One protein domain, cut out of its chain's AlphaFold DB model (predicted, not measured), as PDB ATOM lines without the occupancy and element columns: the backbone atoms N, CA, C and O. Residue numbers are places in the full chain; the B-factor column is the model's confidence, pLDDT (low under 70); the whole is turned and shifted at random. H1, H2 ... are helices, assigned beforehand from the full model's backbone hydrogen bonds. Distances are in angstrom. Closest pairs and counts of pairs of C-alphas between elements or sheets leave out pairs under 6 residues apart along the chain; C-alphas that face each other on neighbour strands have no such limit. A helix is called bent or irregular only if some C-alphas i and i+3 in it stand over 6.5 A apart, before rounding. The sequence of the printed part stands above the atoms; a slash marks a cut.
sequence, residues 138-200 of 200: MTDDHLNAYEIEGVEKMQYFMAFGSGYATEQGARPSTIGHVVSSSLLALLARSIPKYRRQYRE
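Overview. This is residues 138 to 200 of the 200 residues of the protein "Epoxide hydrolase, N-terminal" of Penicillium camemberti FM 013 (UniProt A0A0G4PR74). Four helices joined end to end make a flat, open hook: the long H1 is one arm, the short H2 and H3 make the turn, and H4 runs back as the other arm. Contacts are few, and the two arms stay apart. The printed part has 63 residues with four named helices, in the order H1, H2, H3, H4, and no named strand; the class is all helix. The whole is only just extended, close to loose, with a radius of gyration of the C-alphas of 16.1 A, and it spans 49 by 29 by 11 A.

Arrangement. H1, residues 145 to 161, and H2, residues 163 to 170, meet only through their link. H2 and H3, residues 172 to 181, are close but not clearly touching; their closest C-alphas, those of Gln 168 and Ile 175, are 6.9 A apart. They run opposite ways at a steep tilt of 62 degrees. H3 and H4, residues 183 to 197, touch only at the corner, H4 with residues 185 to 189 alone; the closest C-alphas, those of Val 179 and Leu 186, are 4.8 A apart. They run opposite ways at a steep tilt of 68 degrees, only just short of about perpendicular. H1 is apart from H3 and H4, and H2 is only just apart from H4, at 8.4 A. In H1, H2 and H3 every O i to N i+4 pair is within hydrogen-bond range; in H4, 9 of 11 are.

Along the chain. H1 begins at C-alpha 145 (-1.577, 53.982, -33.339) and is 22.3 A long. H2 is 10.6 A long and H3 14.2 A. H4, 21.2 A long, ends at C-alpha 197 (-7.131, 45.556, -14.260); it is only just irregular, with C-alphas 189 and 192 6.6 A apart.

Size, cuts and confidence. The two C-alphas farthest apart, those of Asp 141 and Ser 181, are 49.4 A apart. The printed part has no cut, and the three links are tight. Residues 197 to 200 are under pLDDT 70.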
ATOM      1  N   MET A 138      14.991  48.344 -31.606       76.94
ATOM      2  CA  MET A 138      13.712  48.683 -32.233       76.94
ATOM      3  C   MET A 138      13.449  50.188 -32.137       76.94
ATOM      4  O   MET A 138      13.586  50.768 -31.063       76.94
ATOM      5  N   THR A 139      13.087  50.817 -33.258       75.56
ATOM      6  CA  THR A 139      12.608  52.206 -33.291       75.56
ATOM      7  C   THR A 139      11.085  52.231 -33.394       75.56
ATOM      8  O   THR A 139      10.473  51.303 -33.928       75.56
ATOM      9  N   ASP A 140      10.466  53.302 -32.897       75.75
ATOM     10  CA  ASP A 140       9.003  53.445 -32.874       75.75
ATOM     11  C   ASP A 140       8.406  53.739 -34.269       75.75
ATOM     12  O   ASP A 140       7.189  53.787 -34.433       75.75
ATOM     13  N   ASP A 141       9.251  53.879 -35.298       79.19
ATOM     14  CA  ASP A 141       8.884  54.294 -36.662       79.19
ATOM     15  C   ASP A 141       7.935  53.317 -37.381       79.19
ATOM     16  O   ASP A 141       7.328  53.658 -38.399       79.19
ATOM     17  N   HIS A 142       7.815  52.091 -36.873       81.44
ATOM     18  CA  HIS A 142       6.985  51.029 -37.443       81.44
ATOM     19  C   HIS A 142       5.707  50.748 -36.646       81.44
ATOM     20  O   HIS A 142       4.929  49.882 -37.051       81.44
ATOM     21  N   LEU A 143       5.484  51.451 -35.532       87.19
ATOM     22  CA  LEU A 143       4.339  51.205 -34.663       87.19
ATOM     23  C   LEU A 143       3.072  51.851 -35.223       87.19
ATOM     24  O   LEU A 143       3.058  53.006 -35.654       87.19
ATOM     25  N   ASN A 144       1.972  51.108 -35.180       91.25
ATOM     26  CA  ASN A 144       0.656  51.670 -35.456       91.25
ATOM     27  C   ASN A 144       0.103  52.420 -34.226       91.25
ATOM     28  O   ASN A 144       0.619  52.312 -33.116       91.25
ATOM     29  N   ALA A 145      -0.993  53.162 -34.406       91.62
ATOM     30  CA  ALA A 145      -1.577  53.982 -33.339       91.62
ATOM     31  C   ALA A 145      -1.954  53.189 -32.068       91.62
ATOM     32  O   ALA A 145      -1.805  53.703 -30.963       91.62
ATOM     33  N   TYR A 146      -2.409  51.941 -32.212       91.38
ATOM     34  CA  TYR A 146      -2.746  51.077 -31.077       91.38
ATOM     35  C   TYR A 146      -1.492  50.624 -30.315       91.38
ATOM     36  O   TYR A 146      -1.483  50.589 -29.085       91.38
ATOM     37  N   GLU A 147      -0.415  50.305 -31.033       89.38
ATOM     38  CA  GLU A 147       0.867  49.931 -30.429       89.38
ATOM     39  C   GLU A 147       1.516  51.113 -29.708       89.38
ATOM     40  O   GLU A 147       2.011  50.940 -28.595       89.38
ATOM     41  N   ILE A 148       1.440  52.316 -30.287       88.81
ATOM     42  CA  ILE A 148       1.899  53.558 -29.648       88.81
ATOM     43  C   ILE A 148       1.155  53.778 -28.326       88.81
ATOM     44  O   ILE A 148       1.792  53.956 -27.289       88.81
ATOM     45  N   GLU A 149      -0.176  53.667 -28.321       90.81
ATOM     46  CA  GLU A 149      -0.974  53.768 -27.091       90.81
ATOM     47  C   GLU A 149      -0.559  52.703 -26.053       90.81
ATOM     48  O   GLU A 149      -0.493  52.966 -24.848       90.81
ATOM     49  N   GLY A 150      -0.247  51.484 -26.504       88.62
ATOM     50  CA  GLY A 150       0.279  50.412 -25.656       88.62
ATOM     51  C   GLY A 150       1.630  50.758 -25.021       88.62
ATOM     52  O   GLY A 150       1.818  50.556 -23.815       88.62
ATOM     53  N   VAL A 151       2.553  51.323 -25.801       87.62
ATOM     54  CA  VAL A 151       3.865  51.785 -25.326       87.62
ATOM     55  C   VAL A 151       3.709  52.927 -24.324       87.62
ATOM     56  O   VAL A 151       4.324  52.882 -23.258       87.62
ATOM     57  N   GLU A 152       2.843  53.902 -24.591       89.50
ATOM     58  CA  GLU A 152       2.554  55.006 -23.667       89.50
ATOM     59  C   GLU A 152       1.993  54.494 -22.331       89.50
ATOM     60  O   GLU A 152       2.441  54.906 -21.254       89.50
ATOM     61  N   LYS A 153       1.066  53.526 -22.371       89.00
ATOM     62  CA  LYS A 153       0.539  52.860 -21.166       89.00
ATOM     63  C   LYS A 153       1.634  52.136 -20.388       89.00
ATOM     64  O   LYS A 153       1.674  52.233 -19.156       89.00
ATOM     65  N   MET A 154       2.532  51.432 -21.080       87.06
ATOM     66  CA  MET A 154       3.682  50.769 -20.460       87.06
ATOM     67  C   MET A 154       4.608  51.794 -19.792       87.06
ATOM     68  O   MET A 154       4.969  51.619 -18.629       87.06
ATOM     69  N   GLN A 155       4.967  52.877 -20.483       87.75
ATOM     70  CA  GLN A 155       5.826  53.933 -19.939       87.75
ATOM     71  C   GLN A 155       5.200  54.588 -18.703       87.75
ATOM     72  O   GLN A 155       5.866  54.737 -17.675       87.75
ATOM     73  N   TYR A 156       3.899  54.891 -18.752       90.19
ATOM     74  CA  TYR A 156       3.156  55.397 -17.599       90.19
ATOM     75  C   TYR A 156       3.193  54.418 -16.418       90.19
ATOM     76  O   TYR A 156       3.423  54.820 -15.274       90.19
ATOM     77  N   PHE A 157       2.999  53.121 -16.670       87.19
ATOM     78  CA  PHE A 157       3.095  52.101 -15.629       87.19
ATOM     79  C   PHE A 157       4.500  52.029 -15.021       87.19
ATOM     80  O   PHE A 157       4.632  51.982 -13.798       87.19
ATOM     81  N   MET A 158       5.548  52.080 -15.841       85.31
ATOM     82  CA  MET A 158       6.926  52.054 -15.351       85.31
ATOM     83  C   MET A 158       7.252  53.280 -14.495       85.31
ATOM     84  O   MET A 158       7.893  53.126 -13.455       85.31
ATOM     85  N   ALA A 159       6.758  54.461 -14.873       89.00
ATOM     86  CA  ALA A 159       6.983  55.706 -14.141       89.00
ATOM     87  C   ALA A 159       6.151  55.825 -12.849       89.00
ATOM     88  O   ALA A 159       6.664  56.278 -11.828       89.00
ATOM     89  N   PHE A 160       4.875  55.417 -12.866       89.19
ATOM     90  CA  PHE A 160       3.920  55.723 -11.784       89.19
ATOM     91  C   PHE A 160       3.186  54.503 -11.202       89.19
ATOM     92  O   PHE A 160       2.531  54.592 -10.161       89.19
ATOM     93  N   GLY A 161       3.228  53.355 -11.875       85.50
ATOM     94  CA  GLY A 161       2.526  52.125 -11.488       85.50
ATOM     95  C   GLY A 161       3.390  51.075 -10.789       85.50
ATOM     96  O   GLY A 161       2.842  50.200 -10.119       85.50
ATOM     97  N   SER A 162       4.712  51.187 -10.895       84.19
ATOM     98  CA  SER A 162       5.685  50.173 -10.471       84.19
ATOM     99  C   SER A 162       6.138  50.281  -9.007       84.19
ATOM    100  O   SER A 162       6.832  49.394  -8.516       84.19
ATOM    101  N   GLY A 163       5.721  51.315  -8.264       86.75
ATOM    102  CA  GLY A 163       6.228  51.583  -6.908       86.75
ATOM    103  C   GLY A 163       6.049  50.427  -5.916       86.75
ATOM    104  O   GLY A 163       6.917  50.172  -5.084       86.75
ATOM    105  N   TYR A 164       4.961  49.661  -6.038       85.94
ATOM    106  CA  TYR A 164       4.755  48.482  -5.197       85.94
ATOM    107  C   TYR A 164       5.796  47.379  -5.476       85.94
ATOM    108  O   TYR A 164       6.149  46.641  -4.555       85.94
ATOM    109  N   ALA A 165       6.234  47.235  -6.734       82.94
ATOM    110  CA  ALA A 165       7.171  46.205  -7.168       82.94
ATOM    111  C   ALA A 165       8.572  46.551  -6.664       82.94
ATOM    112  O   ALA A 165       9.267  45.684  -6.144       82.94
ATOM    113  N   THR A 166       8.934  47.836  -6.719       85.25
ATOM    114  CA  THR A 166      10.157  48.364  -6.103       85.25
ATOM    115  C   THR A 166      10.198  48.064  -4.605       85.25
ATOM    116  O   THR A 166      11.186  47.519  -4.124       85.25
ATOM    117  N   GLU A 167       9.113  48.333  -3.874       85.62
ATOM    118  CA  GLU A 167       9.040  48.041  -2.434       85.62
ATOM    119  C   GLU A 167       9.146  46.534  -2.141       85.62
ATOM    120  O   GLU A 167       9.882  46.121  -1.249       85.62
ATOM    121  N   GLN A 168       8.458  45.686  -2.918       85.50
ATOM    122  CA  GLN A 168       8.548  44.225  -2.779       85.50
ATOM    123  C   GLN A 168       9.949  43.689  -3.057       85.50
ATOM    124  O   GLN A 168      10.410  42.812  -2.334       85.50
ATOM    125  N   GLY A 169      10.612  44.201  -4.095       81.75
ATOM    126  CA  GLY A 169      11.955  43.771  -4.469       81.75
ATOM    127  C   GLY A 169      13.026  44.265  -3.500       81.75
ATOM    128  O   GLY A 169      14.000  43.560  -3.256       81.75
ATOM    129  N   ALA A 170      12.850  45.453  -2.918       83.44
ATOM    130  CA  ALA A 170      13.847  46.055  -2.039       83.44
ATOM    131  C   ALA A 170      13.668  45.680  -0.561       83.44
ATOM    132  O   ALA A 170      14.666  45.545   0.151       83.44
ATOM    133  N   ARG A 171      12.428  45.582  -0.063       85.19
ATOM    134  CA  ARG A 171      12.107  45.424   1.371       85.19
ATOM    135  C   ARG A 171      10.959  44.423   1.613       85.19
ATOM    136  O   ARG A 171       9.976  44.758   2.281       85.19
ATOM    137  N   PRO A 172      11.074  43.166   1.141       85.25
ATOM    138  CA  PRO A 172       9.990  42.182   1.222       85.25
ATOM    139  C   PRO A 172       9.541  41.876   2.661       85.25
ATOM    140  O   PRO A 172       8.342  41.785   2.916       85.25
ATOM    141  N   SER A 173      10.475  41.778   3.616       86.00
ATOM    142  CA  SER A 173      10.150  41.538   5.032       86.00
ATOM    143  C   SER A 173       9.374  42.708   5.647       86.00
ATOM    144  O   SER A 173       8.313  42.499   6.234       86.00
ATOM    145  N   THR A 174       9.844  43.946   5.454       90.06
ATOM    146  CA  THR A 174       9.189  45.149   5.989       90.06
ATOM    147  C   THR A 174       7.754  45.250   5.497       90.06
ATOM    148  O   THR A 174       6.824  45.331   6.303       90.06
ATOM    149  N   ILE A 175       7.550  45.181   4.179       88.81
ATOM    150  CA  ILE A 175       6.206  45.295   3.621       88.81
ATOM    151  C   ILE A 175       5.333  44.084   3.971       88.81
ATOM    152  O   ILE A 175       4.122  44.243   4.125       88.81
ATOM    153  N   GLY A 176       5.927  42.897   4.134       88.19
ATOM    154  CA  GLY A 176       5.262  41.698   4.644       88.19
ATOM    155  C   GLY A 176       4.665  41.934   6.031       88.19
ATOM    156  O   GLY A 176       3.459  41.788   6.210       88.19
ATOM    157  N   HIS A 177       5.470  42.413   6.981       92.31
ATOM    158  CA  HIS A 177       4.993  42.742   8.327       92.31
ATOM    159  C   HIS A 177       3.900  43.818   8.318       92.31
ATOM    160  O   HIS A 177       2.908  43.686   9.037       92.31
ATOM    161  N   VAL A 178       4.030  44.847   7.472       93.69
ATOM    162  CA  VAL A 178       3.008  45.898   7.338       93.69
ATOM    163  C   VAL A 178       1.669  45.316   6.885       93.69
ATOM    164  O   VAL A 178       0.651  45.576   7.526       93.69
ATOM    165  N   VAL A 179       1.631  44.504   5.823       91.94
ATOM    166  CA  VAL A 179       0.351  43.962   5.323       91.94
ATOM    167  C   VAL A 179      -0.223  42.852   6.195       91.94
ATOM    168  O   VAL A 179      -1.439  42.687   6.231       91.94
ATOM    169  N   SER A 180       0.619  42.120   6.926       91.81
ATOM    170  CA  SER A 180       0.172  41.112   7.891       91.81
ATOM    171  C   SER A 180      -0.388  41.726   9.175       91.81
ATOM    172  O   SER A 180      -1.142  41.062   9.880       91.81
ATOM    173  N   SER A 181      -0.056  42.985   9.481       93.75
ATOM    174  CA  SER A 181      -0.534  43.666  10.692       93.75
ATOM    175  C   SER A 181      -2.029  44.005  10.660       93.75
ATOM    176  O   SER A 181      -2.656  44.134  11.709       93.75
ATOM    177  N   SER A 182      -2.612  44.174   9.468       92.12
ATOM    178  CA  SER A 182      -4.004  44.589   9.312       92.12
ATOM    179  C   SER A 182      -4.576  44.163   7.971       92.12
ATOM    180  O   SER A 182      -4.019  44.442   6.908       92.12
ATOM    181  N   LEU A 183      -5.776  43.589   8.007       85.81
ATOM    182  CA  LEU A 183      -6.528  43.279   6.798       85.81
ATOM    183  C   LEU A 183      -6.800  44.530   5.948       85.81
ATOM    184  O   LEU A 183      -6.764  44.455   4.723       85.81
ATOM    185  N   LEU A 184      -7.039  45.687   6.570       87.88
ATOM    186  CA  LEU A 184      -7.242  46.932   5.826       87.88
ATOM    187  C   LEU A 184      -5.967  47.357   5.092       87.88
ATOM    188  O   LEU A 184      -6.065  47.852   3.973       87.88
ATOM    189  N   ALA A 185      -4.785  47.112   5.669       88.50
ATOM    190  CA  ALA A 185      -3.512  47.360   4.993       88.50
ATOM    191  C   ALA A 185      -3.342  46.437   3.775       88.50
ATOM    192  O   ALA A 185      -2.963  46.896   2.694       88.50
ATOM    193  N   LEU A 186      -3.699  45.156   3.912       87.44
ATOM    194  CA  LEU A 186      -3.710  44.210   2.797       87.44
ATOM    195  C   LEU A 186      -4.700  44.629   1.692       87.44
ATOM    196  O   LEU A 186      -4.335  44.667   0.516       87.44
ATOM    197  N   LEU A 187      -5.934  44.992   2.055       87.00
ATOM    198  CA  LEU A 187      -6.962  45.432   1.105       87.00
ATOM    199  C   LEU A 187      -6.564  46.730   0.394       87.00
ATOM    200  O   LEU A 187      -6.671  46.812  -0.830       87.00
ATOM    201  N   ALA A 188      -6.072  47.726   1.133       87.75
ATOM    202  CA  ALA A 188      -5.628  49.003   0.578       87.75
ATOM    203  C   ALA A 188      -4.496  48.828  -0.443       87.75
ATOM    204  O   ALA A 188      -4.431  49.570  -1.421       87.75
ATOM    205  N   ARG A 189      -3.641  47.816  -0.256       84.75
ATOM    206  CA  ARG A 189      -2.572  47.475  -1.198       84.75
ATOM    207  C   ARG A 189      -3.079  46.743  -2.441       84.75
ATOM    208  O   ARG A 189      -2.639  47.051  -3.547       84.75
ATOM    209  N   SER A 190      -3.973  45.770  -2.277       84.12
ATOM    210  CA  SER A 190      -4.403  44.894  -3.376       84.12
ATOM    211  C   SER A 190      -5.462  45.535  -4.276       84.12
ATOM    212  O   SER A 190      -5.398  45.421  -5.499       84.12
ATOM    213  N   ILE A 191      -6.435  46.247  -3.704       84.06
ATOM    214  CA  ILE A 191      -7.606  46.758  -4.439       84.06
ATOM    215  C   ILE A 191      -7.262  47.734  -5.571       84.06
ATOM    216  O   ILE A 191      -7.876  47.616  -6.635       84.06
ATOM    217  N   PRO A 192      -6.318  48.684  -5.420       83.19
ATOM    218  CA  PRO A 192      -5.953  49.575  -6.517       83.19
ATOM    219  C   PRO A 192      -5.497  48.834  -7.777       83.19
ATOM    220  O   PRO A 192      -5.711  49.345  -8.873       83.19
ATOM    221  N   LYS A 193      -4.921  47.633  -7.642       80.19
ATOM    222  CA  LYS A 193      -4.502  46.802  -8.777       80.19
ATOM    223  C   LYS A 193      -5.691  46.161  -9.479       80.19
ATOM    224  O   LYS A 193      -5.844  46.360 -10.678       80.19
ATOM    225  N   TYR A 194      -6.596  45.536  -8.724       80.44
ATOM    226  CA  TYR A 194      -7.861  45.031  -9.268       80.44
ATOM    227  C   TYR A 194      -8.661  46.147  -9.963       80.44
ATOM    228  O   TYR A 194      -9.153  45.976 -11.070       80.44
ATOM    229  N   ARG A 195      -8.715  47.350  -9.378       81.00
ATOM    230  CA  ARG A 195      -9.370  48.507 -10.010       81.00
ATOM    231  C   ARG A 195      -8.710  48.973 -11.308       81.00
ATOM    232  O   ARG A 195      -9.391  49.612 -12.096       81.00
ATOM    233  N   ARG A 196      -7.410  48.752 -11.509       73.88
ATOM    234  CA  ARG A 196      -6.739  49.075 -12.781       73.88
ATOM    235  C   ARG A 196      -6.962  47.979 -13.819       73.88
ATOM    236  O   ARG A 196      -7.135  48.301 -14.982       73.88
ATOM    237  N   GLN A 197      -6.983  46.720 -13.386       64.56
ATOM    238  CA  GLN A 197      -7.131  45.556 -14.260       64.56
ATOM    239  C   GLN A 197      -8.561  45.373 -14.792       64.56
ATOM    240  O   GLN A 197      -8.729  44.923 -15.916       64.56
ATOM    241  N   TYR A 198      -9.577  45.737 -14.003       63.53
ATOM    242  CA  TYR A 198     -10.998  45.547 -14.334       63.53
ATOM    243  C   TYR A 198     -11.753  46.867 -14.569       63.53
ATOM    244  O   TYR A 198     -12.966  46.931 -14.372       63.53
ATOM    245  N   ARG A 199     -11.048  47.949 -14.924       56.97
ATOM    246  CA  ARG A 199     -11.704  49.154 -15.451       56.97
ATOM    247  C   ARG A 199     -12.097  48.880 -16.902       56.97
ATOM    248  O   ARG A 199     -11.227  48.886 -17.767       56.97
ATOM    249  N   GLU A 200     -13.382  48.617 -17.109       41.28
ATOM    250  CA  GLU A 200     -14.078  48.961 -18.356       41.28
ATOM    251  C   GLU A 200     -14.278  50.482 -18.430       41.28
ATOM    252  O   GLU A 200     -14.538  51.098 -17.362       41.28
TER     253      GLU A 200